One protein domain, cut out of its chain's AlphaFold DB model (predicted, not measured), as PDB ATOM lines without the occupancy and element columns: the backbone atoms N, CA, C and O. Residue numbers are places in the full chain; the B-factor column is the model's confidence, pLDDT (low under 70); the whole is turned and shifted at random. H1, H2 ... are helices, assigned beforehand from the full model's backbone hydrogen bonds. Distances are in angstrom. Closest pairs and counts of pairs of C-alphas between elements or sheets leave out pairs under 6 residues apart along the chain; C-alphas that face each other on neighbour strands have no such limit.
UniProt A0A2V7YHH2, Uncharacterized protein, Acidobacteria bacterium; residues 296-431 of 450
ATOM      1  N   PRO A 296      74.822  47.708  32.076       94.56
ATOM      2  CA  PRO A 296      75.218  47.476  33.466       94.56
ATOM      3  C   PRO A 296      74.422  46.349  34.148       94.56
ATOM      4  O   PRO A 296      75.012  45.501  34.821       94.56
ATOM      5  N   GLU A 297      73.106  46.278  33.921       96.75
ATOM      6  CA  GLU A 297      72.244  45.232  34.483       96.75
ATOM      7  C   GLU A 297      72.597  43.845  33.933       96.75
ATOM      8  O   GLU A 297      72.715  42.879  34.689       96.75
ATOM      9  N   ASP A 298      72.808  43.747  32.621       97.44
ATOM     10  CA  ASP A 298      73.146  42.490  31.951       97.44
ATOM     11  C   ASP A 298      74.534  41.985  32.332       97.44
ATOM     12  O   ASP A 298      74.723  40.788  32.573       97.44
ATOM     13  N   LEU A 299      75.495  42.905  32.463       96.69
ATOM     14  CA  LEU A 299      76.817  42.593  32.980       96.69
ATOM     15  C   LEU A 299      76.693  42.024  34.397       96.69
ATOM     16  O   LEU A 299      77.188  40.924  34.641       96.69
ATOM     17  N   LEU A 300      75.974  42.693  35.304       97.62
ATOM     18  CA  LEU A 300      75.789  42.228  36.682       97.62
ATOM     19  C   LEU A 300      75.108  40.850  36.753       97.62
ATOM     20  O   LEU A 300      75.556  39.984  37.511       97.62
ATOM     21  N   ILE A 301      74.077  40.605  35.935       98.31
ATOM     22  CA  ILE A 301      73.429  39.288  35.824       98.31
ATOM     23  C   ILE A 301      74.439  38.234  35.359       98.31
ATOM     24  O   ILE A 301      74.545  37.173  35.980       98.31
ATOM     25  N   SER A 302      75.223  38.520  34.315       97.69
ATOM     26  CA  SER A 302      76.225  37.580  33.793       97.69
ATOM     27  C   SER A 302      77.288  37.217  34.843       97.69
ATOM     28  O   SER A 302      77.688  36.054  34.954       97.69
ATOM     29  N   LEU A 303      77.694  38.181  35.679       97.69
ATOM     30  CA  LEU A 303      78.642  37.970  36.773       97.69
ATOM     31  C   LEU A 303      78.028  37.142  37.900       97.69
ATOM     32  O   LEU A 303      78.681  36.227  38.402       97.69
ATOM     33  N   ALA A 304      76.768  37.396  38.262       98.50
ATOM     34  CA  ALA A 304      76.048  36.596  39.249       98.50
ATOM     35  C   ALA A 304      75.876  35.139  38.786       98.50
ATOM     36  O   ALA A 304      76.099  34.206  39.565       98.50
ATOM     37  N   VAL A 305      75.555  34.929  37.504       97.88
ATOM     38  CA  VAL A 305      75.491  33.598  36.884       97.88
ATOM     39  C   VAL A 305      76.845  32.903  36.951       97.88
ATOM     40  O   VAL A 305      76.921  31.782  37.460       97.88
ATOM     41  N   ASN A 306      77.925  33.568  36.535       95.69
ATOM     42  CA  ASN A 306      79.275  33.012  36.634       95.69
ATOM     43  C   ASN A 306      79.659  32.690  38.090       95.69
ATOM     44  O   ASN A 306      80.203  31.620  38.370       95.69
ATOM     45  N   CYS A 307      79.317  33.572  39.032       95.56
ATOM     46  CA  CYS A 307      79.533  33.372  40.459       95.56
ATOM     47  C   CYS A 307      78.831  32.099  40.962       95.56
ATOM     48  O   CYS A 307      79.470  31.262  41.601       95.56
ATOM     49  N   CYS A 308      77.557  31.891  40.617       96.81
ATOM     50  CA  CYS A 308      76.821  30.667  40.953       96.81
ATOM     51  C   CYS A 308      77.445  29.421  40.301       96.81
ATOM     52  O   CYS A 308      77.707  28.426  40.985       96.81
ATOM     53  N   ARG A 309      77.784  29.493  39.006       94.25
ATOM     54  CA  ARG A 309      78.434  28.407  38.246       94.25
ATOM     55  C   ARG A 309      79.750  27.967  38.889       94.25
ATOM     56  O   ARG A 309      80.034  26.775  39.002       94.25
ATOM     57  N   LYS A 310      80.536  28.935  39.368       92.38
ATOM     58  CA  LYS A 310      81.803  28.723  40.078       92.38
ATOM     59  C   LYS A 310      81.612  28.557  41.595       92.38
ATOM     60  O   LYS A 310      82.597  28.590  42.326       92.38
ATOM     61  N   ARG A 311      80.381  28.312  42.066       94.75
ATOM     62  CA  ARG A 311      80.023  27.991  43.461       94.75
ATOM     63  C   ARG A 311      80.447  29.069  44.463       94.75
ATOM     64  O   ARG A 311      81.037  28.756  45.492       94.75
ATOM     65  N   PHE A 312      80.155  30.326  44.145       95.12
ATOM     66  CA  PHE A 312      80.382  31.486  45.012       95.12
ATOM     67  C   PHE A 312      81.836  31.618  45.487       95.12
ATOM     68  O   PHE A 312      82.109  31.979  46.630       95.12
ATOM     69  N   ARG A 313      82.789  31.308  44.593       93.94
ATOM     70  CA  ARG A 313      84.214  31.599  44.804       93.94
ATOM     71  C   ARG A 313      84.420  33.088  45.066       93.94
ATOM     72  O   ARG A 313      83.757  33.922  44.451       93.94
ATOM     73  N   LEU A 314      85.409  33.408  45.899       95.75
ATOM     74  CA  LEU A 314      85.674  34.780  46.336       95.75
ATOM     75  C   LEU A 314      85.913  35.736  45.160       95.75
ATOM     76  O   LEU A 314      85.426  36.855  45.188       95.75
ATOM     77  N   LYS A 315      86.569  35.276  44.086       95.31
ATOM     78  CA  LYS A 315      86.750  36.063  42.858       95.31
ATOM     79  C   LYS A 315      85.431  36.495  42.205       95.31
ATOM     80  O   LYS A 315      85.325  37.626  41.755       95.31
ATOM     81  N   GLY A 316      84.425  35.620  42.168       95.75
ATOM     82  CA  GLY A 316      83.112  35.969  41.617       95.75
ATOM     83  C   GLY A 316      82.365  36.969  42.499       95.75
ATOM     84  O   GLY A 316      81.729  37.881  41.984       95.75
ATOM     85  N   LEU A 317      82.490  36.834  43.825       97.31
ATOM     86  CA  LEU A 317      81.937  37.802  44.778       97.31
ATOM     87  C   LEU A 317      82.624  39.165  44.664       97.31
ATOM     88  O   LEU A 317      81.943  40.184  44.684       97.31
ATOM     89  N   PHE A 318      83.947  39.165  44.496       97.31
ATOM     90  CA  PHE A 318      84.746  40.356  44.223       97.31
ATOM     91  C   PHE A 318      84.270  41.052  42.947       97.31
ATOM     92  O   PHE A 318      83.966  42.235  42.987       97.31
ATOM     93  N   ASP A 319      84.095  40.320  41.845       96.81
ATOM     94  CA  ASP A 319      83.626  40.910  40.584       96.81
ATOM     95  C   ASP A 319      82.256  41.581  40.722       96.81
ATOM     96  O   ASP A 319      82.046  42.674  40.198       96.81
ATOM     97  N   VAL A 320      81.335  40.954  41.458       97.44
ATOM     98  CA  VAL A 320      80.020  41.534  41.763       97.44
ATOM     99  C   VAL A 320      80.164  42.783  42.637       97.44
ATOM    100  O   VAL A 320      79.604  43.821  42.292       97.44
ATOM    101  N   ALA A 321      80.923  42.708  43.734       96.69
ATOM    102  CA  ALA A 321      81.111  43.818  44.668       96.69
ATOM    103  C   ALA A 321      81.730  45.050  43.989       96.69
ATOM    104  O   ALA A 321      81.214  46.158  44.120       96.69
ATOM    105  N   GLU A 322      82.791  44.847  43.211       95.62
ATOM    106  CA  GLU A 322      83.491  45.922  42.507       95.62
ATOM    107  C   GLU A 322      82.635  46.532  41.392       95.62
ATOM    108  O   GLU A 322      82.676  47.741  41.176       95.62
ATOM    109  N   THR A 323      81.807  45.728  40.711       95.44
ATOM    110  CA  THR A 323      80.873  46.241  39.693       95.44
ATOM    111  C   THR A 323      79.843  47.182  40.312       95.44
ATOM    112  O   THR A 323      79.593  48.258  39.768       95.44
ATOM    113  N   LEU A 324      79.283  46.816  41.472       93.94
ATOM    114  CA  LEU A 324      78.342  47.664  42.211       93.94
ATOM    115  C   LEU A 324      79.007  48.975  42.643       93.94
ATOM    116  O   LEU A 324      78.479  50.054  42.381       93.94
ATOM    117  N   GLN A 325      80.192  48.877  43.249       90.69
ATOM    118  CA  GLN A 325      80.904  50.034  43.783       90.69
ATOM    119  C   GLN A 325      81.382  50.989  42.678       90.69
ATOM    120  O   GLN A 325      81.365  52.209  42.849       90.69
ATOM    121  N   ARG A 326      81.831  50.454  41.536       89.00
ATOM    122  CA  ARG A 326      82.292  51.272  40.412       89.00
ATOM    123  C   ARG A 326      81.136  51.975  39.714       89.00
ATOM    124  O   ARG A 326      81.279  53.162  39.428       89.00
ATOM    125  N   GLY A 327      80.030  51.268  39.457       82.06
ATOM    126  CA  GLY A 327      78.869  51.813  38.746       82.06
ATOM    127  C   GLY A 327      78.322  53.073  39.414       82.06
ATOM    128  O   GLY A 327      78.119  54.086  38.747       82.06
ATOM    129  N   GLU A 328      78.208  53.059  40.744       80.31
ATOM    130  CA  GLU A 328      77.784  54.222  41.531       80.31
ATOM    131  C   GLU A 328      78.709  55.436  41.335       80.31
ATOM    132  O   GLU A 328      78.243  56.556  41.134       80.31
ATOM    133  N   LYS A 329      80.028  55.221  41.304       81.44
ATOM    134  CA  LYS A 329      81.022  56.303  41.193       81.44
ATOM    135  C   LYS A 329      81.080  56.968  39.827       81.44
ATOM    136  O   LYS A 329      81.442  58.139  39.746       81.44
ATOM    137  N   ILE A 330      80.796  56.227  38.760       80.00
ATOM    138  CA  ILE A 330      80.870  56.745  37.384       80.00
ATOM    139  C   ILE A 330      79.503  57.134  36.818       80.00
ATOM    140  O   ILE A 330      79.406  57.441  35.635       80.00
ATOM    141  N   GLY A 331      78.451  57.129  37.646       75.75
ATOM    142  CA  GLY A 331      77.092  57.465  37.217       75.75
ATOM    143  C   GLY A 331      76.426  56.395  36.345       75.75
ATOM    144  O   GLY A 331      75.362  56.643  35.785       75.75
ATOM    145  N   GLU A 332      77.008  55.198  36.256       81.75
ATOM    146  CA  GLU A 332      76.415  54.012  35.623       81.75
ATOM    147  C   GLU A 332      75.707  53.162  36.683       81.75
ATOM    148  O   GLU A 332      75.973  51.968  36.849       81.75
ATOM    149  N   ALA A 333      74.850  53.816  37.468       82.62
ATOM    150  CA  ALA A 333      74.114  53.159  38.532       82.62
ATOM    151  C   ALA A 333      73.154  52.112  37.952       82.62
ATOM    152  O   ALA A 333      72.506  52.335  36.931       82.62
ATOM    153  N   ILE A 334      73.054  50.977  38.641       94.00
ATOM    154  CA  ILE A 334      72.146  49.888  38.284       94.00
ATOM    155  C   ILE A 334      70.695  50.347  38.461       94.00
ATOM    156  O   ILE A 334      70.295  50.745  39.559       94.00
ATOM    157  N   ASP A 335      69.882  50.216  37.412       95.38
ATOM    158  CA  ASP A 335      68.429  50.276  37.538       95.38
ATOM    159  C   ASP A 335      67.933  48.965  38.163       95.38
ATOM    160  O   ASP A 335      67.801  47.926  37.511       95.38
ATOM    161  N   TRP A 336      67.654  49.007  39.465       96.81
ATOM    162  CA  TRP A 336      67.243  47.837  40.240       96.81
ATOM    163  C   TRP A 336      65.892  47.254  39.818       96.81
ATOM    164  O   TRP A 336      65.702  46.037  39.909       96.81
ATOM    165  N   LEU A 337      64.954  48.081  39.343       97.12
ATOM    166  CA  LEU A 337      63.653  47.600  38.872       97.12
ATOM    167  C   LEU A 337      63.824  46.829  37.565       97.12
ATOM    168  O   LEU A 337      63.288  45.723  37.423       97.12
ATOM    169  N   ARG A 338      64.626  47.380  36.648       97.44
ATOM    170  CA  ARG A 338      64.990  46.726  35.391       97.44
ATOM    171  C   ARG A 338      65.797  45.454  35.630       97.44
ATOM    172  O   ARG A 338      65.422  44.413  35.097       97.44
ATOM    173  N   LEU A 339      66.828  45.493  36.479       98.19
ATOM    174  CA  LEU A 339      67.612  44.315  36.871       98.19
ATOM    175  C   LEU A 339      66.696  43.194  37.377       98.19
ATOM    176  O   LEU A 339      66.836  42.041  36.974       98.19
ATOM    177  N   GLY A 340      65.735  43.531  38.239       98.31
ATOM    178  CA  GLY A 340      64.764  42.577  38.758       98.31
ATOM    179  C   GLY A 340      63.871  41.969  37.678       98.31
ATOM    180  O   GLY A 340      63.631  40.760  37.703       98.31
ATOM    181  N   ALA A 341      63.388  42.774  36.727       98.31
ATOM    182  CA  ALA A 341      62.607  42.285  35.592       98.31
ATOM    183  C   ALA A 341      63.425  41.320  34.721       98.31
ATOM    184  O   ALA A 341      63.019  40.169  34.549       98.31
ATOM    185  N   LEU A 342      64.623  41.738  34.302       98.31
ATOM    186  CA  LEU A 342      65.542  40.931  33.497       98.31
ATOM    187  C   LEU A 342      65.919  39.622  34.197       98.31
ATOM    188  O   LEU A 342      65.907  38.554  33.586       98.31
ATOM    189  N   ALA A 343      66.198  39.672  35.502       98.38
ATOM    190  CA  ALA A 343      66.544  38.481  36.263       98.38
ATOM    191  C   ALA A 343      65.377  37.480  36.330       98.38
ATOM    192  O   ALA A 343      65.603  36.272  36.240       98.38
ATOM    193  N   ARG A 344      64.129  37.958  36.445       98.12
ATOM    194  CA  ARG A 344      62.936  37.096  36.436       98.12
ATOM    195  C   ARG A 344      62.631  36.524  35.058       98.12
ATOM    196  O   ARG A 344      62.254  35.354  34.985       98.12
ATOM    197  N   GLU A 345      62.794  37.306  33.997       97.50
ATOM    198  CA  GLU A 345      62.649  36.845  32.609       97.50
ATOM    199  C   GLU A 345      63.702  35.783  32.272       97.50
ATOM    200  O   GLU A 345      63.371  34.725  31.746       97.50
ATOM    201  N   GLY A 346      64.949  35.994  32.702       97.69
ATOM    202  CA  GLY A 346      66.055  35.041  32.565       97.69
ATOM    203  C   GLY A 346      66.070  33.906  33.599       97.69
ATOM    204  O   GLY A 346      67.038  33.149  33.656       97.69
ATOM    205  N   HIS A 347      65.038  33.788  34.442       98.19
ATOM    206  CA  HIS A 347      64.886  32.749  35.477       98.19
ATOM    207  C   HIS A 347      66.062  32.654  36.473       98.19
ATOM    208  O   HIS A 347      66.335  31.594  37.045       98.19
ATOM    209  N   CYS A 348      66.765  33.763  36.686       98.25
ATOM    210  CA  CYS A 348      67.979  33.848  37.487       98.25
ATOM    211  C   CYS A 348      67.838  34.789  38.695       98.25
ATOM    212  O   CYS A 348      68.829  35.081  39.360       98.25
ATOM    213  N   GLU A 349      66.623  35.207  39.066       98.44
ATOM    214  CA  GLU A 349      66.401  36.110  40.206       98.44
ATOM    215  C   GLU A 349      66.969  35.574  41.530       98.44
ATOM    216  O   GLU A 349      67.531  36.328  42.322       98.44
ATOM    217  N   GLY A 350      66.900  34.256  41.754       98.62
ATOM    218  CA  GLY A 350      67.495  33.613  42.926       98.62
ATOM    219  C   GLY A 350      69.026  33.573  42.887       98.62
ATOM    220  O   GLY A 350      69.659  33.675  43.938       98.62
ATOM    221  N   ILE A 351      69.618  33.470  41.691       98.69
ATOM    222  CA  ILE A 351      71.070  33.536  41.471       98.69
ATOM    223  C   ILE A 351      71.577  34.940  41.789       98.69
ATOM    224  O   ILE A 351      72.502  35.087  42.588       98.69
ATOM    225  N   VAL A 352      70.945  35.960  41.202       98.75
ATOM    226  CA  VAL A 352      71.300  37.368  41.422       98.75
ATOM    227  C   VAL A 352      71.151  37.709  42.901       98.75
ATOM    228  O   VAL A 352      72.093  38.214  43.506       98.75
ATOM    229  N   TYR A 353      70.035  37.325  43.526       98.75
ATOM    230  CA  TYR A 353      69.820  37.518  44.959       98.75
ATOM    231  C   TYR A 353      70.943  36.897  45.801       98.75
ATOM    232  O   TYR A 353      71.501  37.556  46.678       98.75
ATOM    233  N   ALA A 354      71.298  35.633  45.539       98.69
ATOM    234  CA  ALA A 354      72.331  34.946  46.303       98.69
ATOM    235  C   ALA A 354      73.713  35.592  46.122       98.69
ATOM    236  O   ALA A 354      74.445  35.721  47.100       98.69
ATOM    237  N   ALA A 355      74.056  36.021  44.904       98.62
ATOM    238  CA  ALA A 355      75.325  36.680  44.612       98.62
ATOM    239  C   ALA A 355      75.437  38.052  45.296       98.62
ATOM    240  O   ALA A 355      76.461  38.326  45.918       98.62
ATOM    241  N   LEU A 356      74.382  38.874  45.252       98.50
ATOM    242  CA  LEU A 356      74.360  40.189  45.903       98.50
ATOM    243  C   LEU A 356      74.462  40.071  47.425       98.50
ATOM    244  O   LEU A 356      75.266  40.762  48.045       98.50
ATOM    245  N   VAL A 357      73.693  39.161  48.034       98.38
ATOM    246  CA  VAL A 357      73.781  38.928  49.482       98.38
ATOM    247  C   VAL A 357      75.160  38.378  49.843       98.38
ATOM    248  O   VAL A 357      75.778  38.888  50.765       98.38
ATOM    249  N   ALA A 358      75.692  37.400  49.106       97.75
ATOM    250  CA  ALA A 358      77.031  36.877  49.372       97.75
ATOM    251  C   ALA A 358      78.121  37.956  49.259       97.75
ATOM    252  O   ALA A 358      79.005  38.000  50.107       97.75
ATOM    253  N   ALA A 359      78.052  38.835  48.254       97.81
ATOM    254  CA  ALA A 359      78.993  39.941  48.088       97.81
ATOM    255  C   ALA A 359      78.887  40.957  49.237       97.81
ATOM    256  O   ALA A 359      79.910  41.380  49.774       97.81
ATOM    257  N   ARG A 360      77.668  41.291  49.680       96.62
ATOM    258  CA  ARG A 360      77.457  42.149  50.853       96.62
ATOM    259  C   ARG A 360      78.028  41.523  52.123       96.62
ATOM    260  O   ARG A 360      78.841  42.148  52.788       96.62
ATOM    261  N   GLU A 361      77.636  40.294  52.449       95.44
ATOM    262  CA  GLU A 361      78.030  39.649  53.709       95.44
ATOM    263  C   GLU A 361      79.525  39.277  53.742       95.44
ATOM    264  O   GLU A 361      80.134  39.286  54.808       95.44
ATOM    265  N   ALA A 362      80.130  38.931  52.598       95.19
ATOM    266  CA  ALA A 362      81.539  38.545  52.544       95.19
ATOM    267  C   ALA A 362      82.486  39.738  52.374       95.19
ATOM    268  O   ALA A 362      83.569  39.717  52.948       95.19
ATOM    269  N   LEU A 363      82.121  40.747  51.575       95.94
ATOM    270  CA  LEU A 363      83.031  41.831  51.178       95.94
ATOM    271  C   LEU A 363      82.586  43.220  51.648       95.94
ATOM    272  O   LEU A 363      83.397  44.145  51.605       95.94
ATOM    273  N   GLY A 364      81.354  43.366  52.138       94.12
ATOM    274  CA  GLY A 364      80.782  44.657  52.522       94.12
ATOM    275  C   GLY A 364      80.257  45.462  51.332       94.12
ATOM    276  O   GLY A 364      80.269  46.685  51.378       94.12
ATOM    277  N   ALA A 365      79.843  44.802  50.244       93.81
ATOM    278  CA  ALA A 365      79.278  45.491  49.084       93.81
ATOM    279  C   ALA A 365      78.016  46.293  49.461       93.81
ATOM    280  O   ALA A 365      77.048  45.726  49.977       93.81
ATOM    281  N   GLY A 366      78.022  47.594  49.164       91.50
ATOM    282  CA  GLY A 366      76.881  48.481  49.379       91.50
ATOM    283  C   GLY A 366      75.706  48.114  48.474       91.50
ATOM    284  O   GLY A 366      75.871  47.925  47.269       91.50
ATOM    285  N   LEU A 367      74.511  47.999  49.056       93.75
ATOM    286  CA  LEU A 367      73.271  47.733  48.327       93.75
ATOM    287  C   LEU A 367      72.221  48.782  48.711       93.75
ATOM    288  O   LEU A 367      71.872  48.863  49.891       93.75
ATOM    289  N   PRO A 368      71.669  49.543  47.749       92.81
ATOM    290  CA  PRO A 368      70.597  50.490  48.031       92.81
ATOM    291  C   PRO A 368      69.372  49.811  48.650       92.81
ATOM    292  O   PRO A 368      69.068  48.647  48.357       92.81
ATOM    293  N   ALA A 369      68.633  50.542  49.485       92.56
ATOM    294  CA  ALA A 369      67.374  50.056  50.039       92.56
ATOM    295  C   ALA A 369      66.395  49.680  48.911       92.56
ATOM    296  O   ALA A 369      66.266  50.407  47.928       92.56
ATOM    297  N   GLY A 370      65.713  48.539  49.030       94.00
ATOM    298  CA  GLY A 370      64.779  48.057  48.005       94.00
ATOM    299  C   GLY A 370      65.419  47.248  46.866       94.00
ATOM    300  O   GLY A 370      64.691  46.638  46.081       94.00
ATOM    301  N   SER A 371      66.754  47.204  46.758       95.62
ATOM    302  CA  SER A 371      67.466  46.493  45.679       95.62
ATOM    303  C   SER A 371      67.173  44.988  45.648       95.62
ATOM    304  O   SER A 371      66.929  44.412  44.588       95.62
ATOM    305  N   LEU A 372      67.146  44.338  46.815       97.50
ATOM    306  CA  LEU A 372      66.845  42.909  46.930       97.50
ATOM    307  C   LEU A 372      65.352  42.623  46.728       97.50
ATOM    308  O   LEU A 372      64.994  41.587  46.164       97.50
ATOM    309  N   GLU A 373      64.479  43.530  47.169       97.19
ATOM    310  CA  GLU A 373      63.033  43.455  46.968       97.19
ATOM    311  C   GLU A 373      62.674  43.540  45.481       97.19
ATOM    312  O   GLU A 373      61.814  42.787  45.018       97.19
ATOM    313  N   ALA A 374      63.376  44.384  44.716       97.31
ATOM    314  CA  ALA A 374      63.164  44.565  43.283       97.31
ATOM    315  C   ALA A 374      63.362  43.272  42.471       97.31
ATOM    316  O   ALA A 374      62.721  43.091  41.433       97.31
ATOM    317  N   LEU A 375      64.169  42.322  42.966       97.75
ATOM    318  CA  LEU A 375      64.352  41.003  42.346       97.75
ATOM    319  C   LEU A 375      63.081  40.141  42.392       97.75
ATOM    320  O   LEU A 375      62.905  39.257  41.555       97.75
ATOM    321  N   GLY A 376      62.160  40.404  43.324       96.75
ATOM    322  CA  GLY A 376      60.898  39.667  43.431       96.75
ATOM    323  C   GLY A 376      61.052  38.235  43.958       96.75
ATOM    324  O   GLY A 376      60.194  37.388  43.711       96.75
ATOM    325  N   VAL A 377      62.133  37.935  44.686       97.69
ATOM    326  CA  VAL A 377      62.307  36.634  45.351       97.69
ATOM    327  C   VAL A 377      61.345  36.538  46.540       97.69
ATOM    328  O   VAL A 377      61.350  37.390  47.429       97.69
ATOM    329  N   SER A 378      60.523  35.483  46.590       96.88
ATOM    330  CA  SER A 378      59.546  35.301  47.673       96.88
ATOM    331  C   SER A 378      60.214  35.245  49.054       96.88
ATOM    332  O   SER A 378      61.320  34.723  49.202       96.88
ATOM    333  N   ARG A 379      59.526  35.726  50.100       96.75
ATOM    334  CA  ARG A 379      60.079  35.792  51.472       96.75
ATOM    335  C   ARG A 379      60.587  34.443  51.986       96.75
ATOM    336  O   ARG A 379      61.636  34.393  52.622       96.75
ATOM    337  N   VAL A 380      59.867  33.362  51.680       97.06
ATOM    338  CA  VAL A 380      60.245  31.992  52.063       97.06
ATOM    339  C   VAL A 380      61.548  31.585  51.379       97.06
ATOM    340  O   VAL A 380      62.482  31.130  52.037       97.06
ATOM    341  N   ARG A 381      61.650  31.811  50.064       97.06
ATOM    342  CA  ARG A 381      62.847  31.469  49.294       97.06
ATOM    343  C   ARG A 381      64.044  32.334  49.683       97.06
ATOM    344  O   ARG A 381      65.133  31.805  49.875       97.06
ATOM    345  N   ALA A 382      63.839  33.635  49.862       97.56
ATOM    346  CA  ALA A 382      64.860  34.552  50.353       97.56
ATOM    347  C   ALA A 382      65.362  34.142  51.749       97.56
ATOM    348  O   ALA A 382      66.561  34.194  52.011       97.56
ATOM    349  N   GLY A 383      64.458  33.690  52.629       97.88
ATOM    350  CA  GLY A 383      64.793  33.118  53.935       97.88
ATOM    351  C   GLY A 383      65.681  31.879  53.824       97.88
ATOM    352  O   GLY A 383      66.740  31.843  54.442       97.88
ATOM    353  N   LEU A 384      65.305  30.913  52.979       97.56
ATOM    354  CA  LEU A 384      66.111  29.716  52.718       97.56
ATOM    355  C   LEU A 384      67.510  30.064  52.187       97.56
ATOM    356  O   LEU A 384      68.504  29.559  52.705       97.56
ATOM    357  N   LEU A 385      67.590  30.937  51.175       97.88
ATOM    358  CA  LEU A 385      68.863  31.355  50.586       97.88
ATOM    359  C   LEU A 385      69.754  32.043  51.619       97.88
ATOM    360  O   LEU A 385      70.937  31.725  51.693       97.88
ATOM    361  N   ARG A 386      69.194  32.929  52.454       97.62
ATOM    362  CA  ARG A 386      69.938  33.573  53.545       97.62
ATOM    363  C   ARG A 386      70.462  32.556  54.553       97.62
ATOM    364  O   ARG A 386      71.640  32.610  54.872       97.62
ATOM    365  N   SER A 387      69.653  31.591  54.986       96.69
ATOM    366  CA  SER A 387      70.111  30.547  55.914       96.69
ATOM    367  C   SER A 387      71.245  29.697  55.327       96.69
ATOM    368  O   SER A 387      72.229  29.422  56.013       96.69
ATOM    369  N   LEU A 388      71.142  29.312  54.048       95.94
ATOM    370  CA  LEU A 388      72.203  28.578  53.350       95.94
ATOM    371  C   LEU A 388      73.473  29.419  53.189       95.94
ATOM    372  O   LEU A 388      74.567  28.899  53.385       95.94
ATOM    373  N   LEU A 389      73.334  30.710  52.877       95.31
ATOM    374  CA  LEU A 389      74.443  31.660  52.799       95.31
ATOM    375  C   LEU A 389      75.139  31.825  54.148       95.31
ATOM    376  O   LEU A 389      76.357  31.702  54.210       95.31
ATOM    377  N   THR A 390      74.388  32.031  55.231       94.75
ATOM    378  CA  THR A 390      74.946  32.118  56.586       94.75
ATOM    379  C   THR A 390      75.711  30.846  56.939       94.75
ATOM    380  O   THR A 390      76.836  30.929  57.429       94.75
ATOM    381  N   ALA A 391      75.151  29.667  56.648       93.25
ATOM    382  CA  ALA A 391      75.835  28.398  56.877       93.25
ATOM    383  C   ALA A 391      77.112  28.271  56.028       93.25
ATOM    384  O   ALA A 391      78.159  27.897  56.552       93.25
ATOM    385  N   PHE A 392      77.042  28.610  54.737       92.88
ATOM    386  CA  PHE A 392      78.181  28.597  53.815       92.88
ATOM    387  C   PHE A 392      79.309  29.511  54.297       92.88
ATOM    388  O   PHE A 392      80.442  29.051  54.447       92.88
ATOM    389  N   LEU A 393      78.997  30.773  54.596       90.81
ATOM    390  CA  LEU A 393      79.974  31.763  55.045       90.81
ATOM    391  C   LEU A 393      80.563  31.415  56.414       90.81
ATOM    392  O   LEU A 393      81.733  31.690  56.653       90.81
ATOM    393  N   SER A 394      79.801  30.729  57.270       89.31
ATOM    394  CA  SER A 394      80.272  30.273  58.584       89.31
ATOM    395  C   SER A 394      81.196  29.050  58.528       89.31
ATOM    396  O   SER A 394      81.877  28.769  59.512       89.31
ATOM    397  N   ALA A 395      81.233  28.323  57.406       88.44
ATOM    398  CA  ALA A 395      81.886  27.017  57.271       88.44
ATOM    399  C   ALA A 395      83.303  27.072  56.658       88.44
ATOM    400  O   ALA A 395      83.700  26.158  55.920       88.44
ATOM    401  N   ALA A 396      84.051  28.149  56.927       80.00
ATOM    402  CA  ALA A 396      85.362  28.432  56.331       80.00
ATOM    403  C   ALA A 396      85.356  28.271  54.791       80.00
ATOM    404  O   ALA A 396      86.048  27.398  54.247       80.00
ATOM    405  N   PRO A 397      84.524  29.048  54.074       81.81
ATOM    406  CA  PRO A 397      84.170  28.793  52.675       81.81
ATOM    407  C   PRO A 397      85.353  28.852  51.705       81.81
ATOM    408  O   PRO A 397      85.322  28.191  50.663       81.81
ATOM    409  N   PHE A 398      86.400  29.618  52.026       87.06
ATOM    410  CA  PHE A 398      87.488  29.906  51.091       87.06
ATOM    411  C   PHE A 398      88.761  29.125  51.415       87.06
ATOM    412  O   PHE A 398      89.473  28.674  50.509       87.06
ATOM    413  N   THR A 399      89.016  28.893  52.702       82.12
ATOM    414  CA  THR A 399      90.195  28.175  53.196       82.12
ATOM    415  C   THR A 399      89.918  26.713  53.555       82.12
ATOM    416  O   THR A 399      90.866  25.940  53.731       82.12
ATOM    417  N   GLY A 400      88.656  26.318  53.740       76.38
ATOM    418  CA  GLY A 400      88.224  25.001  54.211       76.38
ATOM    419  C   GLY A 400      87.547  24.140  53.141       76.38
ATOM    420  O   GLY A 400      87.119  24.611  52.091       76.38
ATOM    421  N   ARG A 401      87.438  22.829  53.404       77.56
ATOM    422  CA  ARG A 401      86.670  21.899  52.549       77.56
ATOM    423  C   ARG A 401      85.189  21.819  52.939       77.56
ATOM    424  O   ARG A 401      84.379  21.421  52.107       77.56
ATOM    425  N   ALA A 402      84.844  22.208  54.169       77.75
ATOM    426  CA  ALA A 402      83.492  22.108  54.725       77.75
ATOM    427  C   ALA A 402      82.465  22.986  53.987       77.75
ATOM    428  O   ALA A 402      81.315  22.583  53.843       77.75
ATOM    429  N   GLY A 403      82.888  24.130  53.438       80.38
ATOM    430  CA  GLY A 403      82.022  25.004  52.642       80.38
ATOM    431  C   GLY A 403      81.638  24.457  51.262       80.38
ATOM    432  O   GLY A 403      80.654  24.909  50.691       80.38
ATOM    433  N   ARG A 404      82.347  23.458  50.710       86.06
ATOM    434  CA  ARG A 404      82.088  22.933  49.352       86.06
ATOM    435  C   ARG A 404      80.674  22.360  49.149       86.06
ATOM    436  O   ARG A 404      80.029  22.764  48.181       86.06
ATOM    437  N   PRO A 405      80.169  21.440  49.999       89.88
ATOM    438  CA  PRO A 405      78.797  20.950  49.867       89.88
ATOM    439  C   PRO A 405      77.762  22.065  50.057       89.88
ATOM    440  O   PRO A 405      76.759  22.080  49.350       89.88
ATOM    441  N   LEU A 406      78.022  23.030  50.946       92.56
ATOM    442  CA  LEU A 406      77.132  24.172  51.173       92.56
ATOM    443  C   LEU A 406      77.096  25.116  49.967       92.56
ATOM    444  O   LEU A 406      76.020  25.545  49.570       92.56
ATOM    445  N   ALA A 407      78.238  25.368  49.328       91.88
ATOM    446  CA  ALA A 407      78.320  26.157  48.103       91.88
ATOM    447  C   ALA A 407      77.556  25.497  46.946       91.88
ATOM    448  O   ALA A 407      76.881  26.173  46.171       91.88
ATOM    449  N   LEU A 408      77.629  24.164  46.844       93.75
ATOM    450  CA  LEU A 408      76.852  23.398  45.870       93.75
ATOM    451  C   LEU A 408      75.349  23.471  46.168       93.75
ATOM    452  O   LEU A 408      74.564  23.741  45.261       93.75
ATOM    453  N   ALA A 409      74.951  23.261  47.425       95.38
ATOM    454  CA  ALA A 409      73.558  23.357  47.851       95.38
ATOM    455  C   ALA A 409      72.989  24.758  47.592       95.38
ATOM    456  O   ALA A 409      71.888  24.886  47.065       95.38
ATOM    457  N   LEU A 410      73.766  25.803  47.888       96.00
ATOM    458  CA  LEU A 410      73.411  27.187  47.607       96.00
ATOM    459  C   LEU A 410      73.236  27.437  46.103       96.00
ATOM    460  O   LEU A 410      72.241  28.040  45.706       96.00
ATOM    461  N   ALA A 411      74.148  26.936  45.263       95.75
ATOM    462  CA  ALA A 411      74.038  27.069  43.809       95.75
ATOM    463  C   ALA A 411      72.730  26.451  43.288       95.75
ATOM    464  O   ALA A 411      71.969  27.116  42.587       95.75
ATOM    465  N   TYR A 412      72.397  25.229  43.709       96.69
ATOM    466  CA  TYR A 412      71.143  24.584  43.308       96.69
ATOM    467  C   TYR A 412      69.895  25.244  43.911       96.69
ATOM    468  O   TYR A 412      68.896  25.379  43.212       96.69
ATOM    469  N   ALA A 413      69.937  25.706  45.163       96.81
ATOM    470  CA  ALA A 413      68.818  26.418  45.789       96.81
ATOM    471  C   ALA A 413      68.546  27.787  45.133       96.81
ATOM    472  O   ALA A 413      67.416  28.291  45.148       96.81
ATOM    473  N   SER A 414      69.579  28.401  44.550       97.19
ATOM    474  CA  SER A 414      69.462  29.665  43.820       97.19
ATOM    475  C   SER A 414      68.760  29.507  42.466       97.19
ATOM    476  O   SER A 414      68.097  30.441  42.017       97.19
ATOM    477  N   LEU A 415      68.794  28.312  41.865       97.25
ATOM    478  CA  LEU A 415      68.059  27.979  40.644       97.25
ATOM    479  C   LEU A 415      66.577  27.743  40.938       97.25
ATOM    480  O   LEU A 415      66.197  27.211  41.981       97.25
ATOM    481  N   ARG A 416      65.699  28.149  40.019       96.12
ATOM    482  CA  ARG A 416      64.297  27.705  40.042       96.12
ATOM    483  C   ARG A 416      64.234  26.165  39.918       96.12
ATOM    484  O   ARG A 416      65.140  25.573  39.331       96.12
ATOM    485  N   PRO A 417      63.198  25.488  40.455       95.06
ATOM    486  CA  PRO A 417      63.168  24.020  40.503       95.06
ATOM    487  C   PRO A 417      63.345  23.323  39.144       95.06
ATOM    488  O   PRO A 417      64.056  22.322  39.053       95.06
ATOM    489  N   ALA A 418      62.750  23.862  38.074       94.56
ATOM    490  CA  ALA A 418      62.879  23.298  36.731       94.56
ATOM    491  C   ALA A 418      64.311  23.437  36.180       94.56
ATOM    492  O   ALA A 418      64.847  22.518  35.565       94.56
ATOM    493  N   GLU A 419      64.958  24.573  36.423       96.44
ATOM    494  CA  GLU A 419      66.332  24.892  36.040       96.44
ATOM    495  C   GLU A 419      67.338  24.068  36.853       96.44
ATOM    496  O   GLU A 419      68.295  23.538  36.292       96.44
ATOM    497  N   ALA A 420      67.082  23.872  38.151       94.50
ATOM    498  CA  ALA A 420      67.851  22.972  39.005       94.50
ATOM    499  C   ALA A 420      67.821  21.538  38.458       94.50
ATOM    500  O   ALA A 420      68.869  20.904  38.322       94.50
ATOM    501  N   TRP A 421      66.640  21.052  38.060       93.94
ATOM    502  CA  TRP A 421      66.496  19.744  37.422       93.94
ATOM    503  C   TRP A 421      67.210  19.668  36.067       93.94
ATOM    504  O   TRP A 421      67.915  18.696  35.799       93.94
ATOM    505  N   ARG A 422      67.094  20.702  35.221       92.62
ATOM    506  CA  ARG A 422      67.817  20.783  33.939       92.62
ATOM    507  C   ARG A 422      69.332  20.730  34.135       92.62
ATOM    508  O   ARG A 422      69.992  19.940  33.465       92.62
ATOM    509  N   SER A 423      69.859  21.507  35.081       91.25
ATOM    510  CA  SER A 423      71.281  21.523  35.442       91.25
ATOM    511  C   SER A 423      71.744  20.157  35.947       91.25
ATOM    512  O   SER A 423      72.771  19.637  35.507       91.25
ATOM    513  N   PHE A 424      70.960  19.532  36.828       91.31
ATOM    514  CA  PHE A 424      71.258  18.199  37.343       91.31
ATOM    515  C   PHE A 424      71.285  17.156  36.216       91.31
ATOM    516  O   PHE A 424      72.271  16.434  36.061       91.31
ATOM    517  N   ARG A 425      70.264  17.136  35.350       89.94
ATOM    518  CA  ARG A 425      70.194  16.234  34.189       89.94
ATOM    519  C   ARG A 425      71.361  16.439  33.220       89.94
ATOM    520  O   ARG A 425      71.913  15.464  32.711       89.94
ATOM    521  N   TYR A 426      71.753  17.688  32.971       86.88
ATOM    522  CA  TYR A 426      72.926  17.995  32.154       86.88
ATOM    523  C   TYR A 426      74.194  17.381  32.765       86.88
ATOM    524  O   TYR A 426      74.922  16.672  32.076       86.88
ATOM    525  N   SER A 427      74.401  17.544  34.078       84.75
ATOM    526  CA  SER A 427      75.576  16.992  34.770       84.75
ATOM    527  C   SER A 427      75.660  15.459  34.750       84.75
ATOM    528  O   SER A 427      76.758  14.910  34.740       84.75
ATOM    529  N   LEU A 428      74.517  14.763  34.693       86.00
ATOM    530  CA  LEU A 428      74.467  13.302  34.563       86.00
ATOM    531  C   LEU A 428      74.797  12.815  33.146       86.00
ATOM    532  O   LEU A 428      75.370  11.743  32.979       86.00
ATOM    533  N   THR A 429      74.414  13.584  32.126       82.94
ATOM    534  CA  THR A 429      74.573  13.205  30.709       82.94
ATOM    535  C   THR A 429      75.905  13.654  30.114       82.94
ATOM    536  O   THR A 429      76.363  13.075  29.132       82.94
ATOM    537  N   HIS A 430      76.544  14.650  30.725       77.12
ATOM    538  CA  HIS A 430      77.828  15.205  30.313       77.12
ATOM    539  C   HIS A 430      78.800  15.184  31.503       77.12
ATOM    540  O   HIS A 430      79.150  16.245  32.029       77.12
ATOM    541  N   PRO A 431      79.220  13.992  31.977       59.72
ATOM    542  CA  PRO A 431      80.226  13.909  33.026       59.72
ATOM    543  C   PRO A 431      81.503  14.625  32.557       59.72
ATOM    544  O   PRO A 431      81.827  14.559  31.368       59.72
TER     545      PRO A 431
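Overview. This is residues 296 to 431 of the 450 residues of an uncharacterized protein of Acidobacteria bacterium (UniProt A0A2V7YHH2). One helix, H4, runs through the middle, with a helical hairpin, H1 and H2, crossing it on one side and a second helical hairpin, H6 and H7, running beside it to make a three-helix bundle whose centres form a triangle. H3 packs on the beginning of H1, the short H5 packs on H3, and H8 lies at the far side beyond H7, with its residues 425 to 429 and the tail to 431 sticking out. The printed part has 136 residues with eight named helices, H1 to H8 in that order along the chain, and no named strand; its class is all helix. It is compact, with a radius of gyration of the C-alphas of 14.3 A, and it spans 43 by 33 by 28 A.

Arrangement. H6, residues 379 to 394, shares the greatest helix length, 16 residues, with H2, residues 314 to 329. H6 forms a hairpin with H7, residues 403 to 414, at a shallow tilt of 16 degrees, opposite ways; the closest C-alphas are those of Phe 392 and Leu 406, 5.3 A apart. The hub is H4, residues 349 to 363, which touches five helices. H4, H6 and H7 form a bundle, helices set beside one another. H4 and H6 touch, closest at the C-alphas of Ala 354 and Leu 385, 6.6 A, and run the same way at a tilt of 37 degrees, only just steep. H4 touches H7 with residues 349 to 354 alone, closest at the C-alphas of Gly 350 and Ser 414, 4.5 A; the tilt is again 37 degrees, only just steep, opposite ways. H2 touches H4 with residues 317 to 321 alone, about perpendicular at 89 degrees, the C-alphas of Leu 317 and Ala 359 being closest at 4.9 A. H1, residues 296 to 309, touches H4 at 83 degrees, also about perpendicular, closest at the C-alphas of Ala 304 and Val 352, 5.3 A. H1 and H2 form a hairpin at a shallow tilt of 12 degrees, opposite ways, with the C-alphas of Cys 307 and Gly 316 closest at 4.6 A. H1 touches H3, residues 336 to 345, with residues 297 to 301 alone, closest at the C-alphas of Glu 297 and Leu 339, 5.3 A. H5, residues 371 to 374, touches H3, closest at the C-alphas of Gly 340 and Ala 374, 5.2 A. H8, residues 417 to 429, touches no helix but is close to H7, not clearly touching, with the C-alphas of Tyr 412 and Ala 420 closest at 5.7 A. Every O i to N i+4 pair is within hydrogen-bond range in H1, H3, H4, H6, H7 and H8, and 11 of 12 are in H2; H5 is too short for such a pair.

Along the chain. From first to last C-alpha, H2 measures 22.6 A, H6 22.1 A, H4 20.7 A, H1 19.9 A, H8 18.5 A, H7 16.0 A, H3 14.1 A and H5 5.3 A. H1 begins at C-alpha 296, (75.218, 47.476, 33.466). H4 begins at C-alpha 349, (66.401, 36.110, 40.206). H8 ends at C-alpha 429, (74.573, 13.205, 30.709).

Size, cuts and confidence. The two C-alphas farthest apart are those of Lys 329 and Thr 429, 44.8 A. The printed part has no cut, and no link is long; H6 to H7 has 8 residues between them. The mean pLDDT of the printed part is 93.3, and residue 431 alone is under 70.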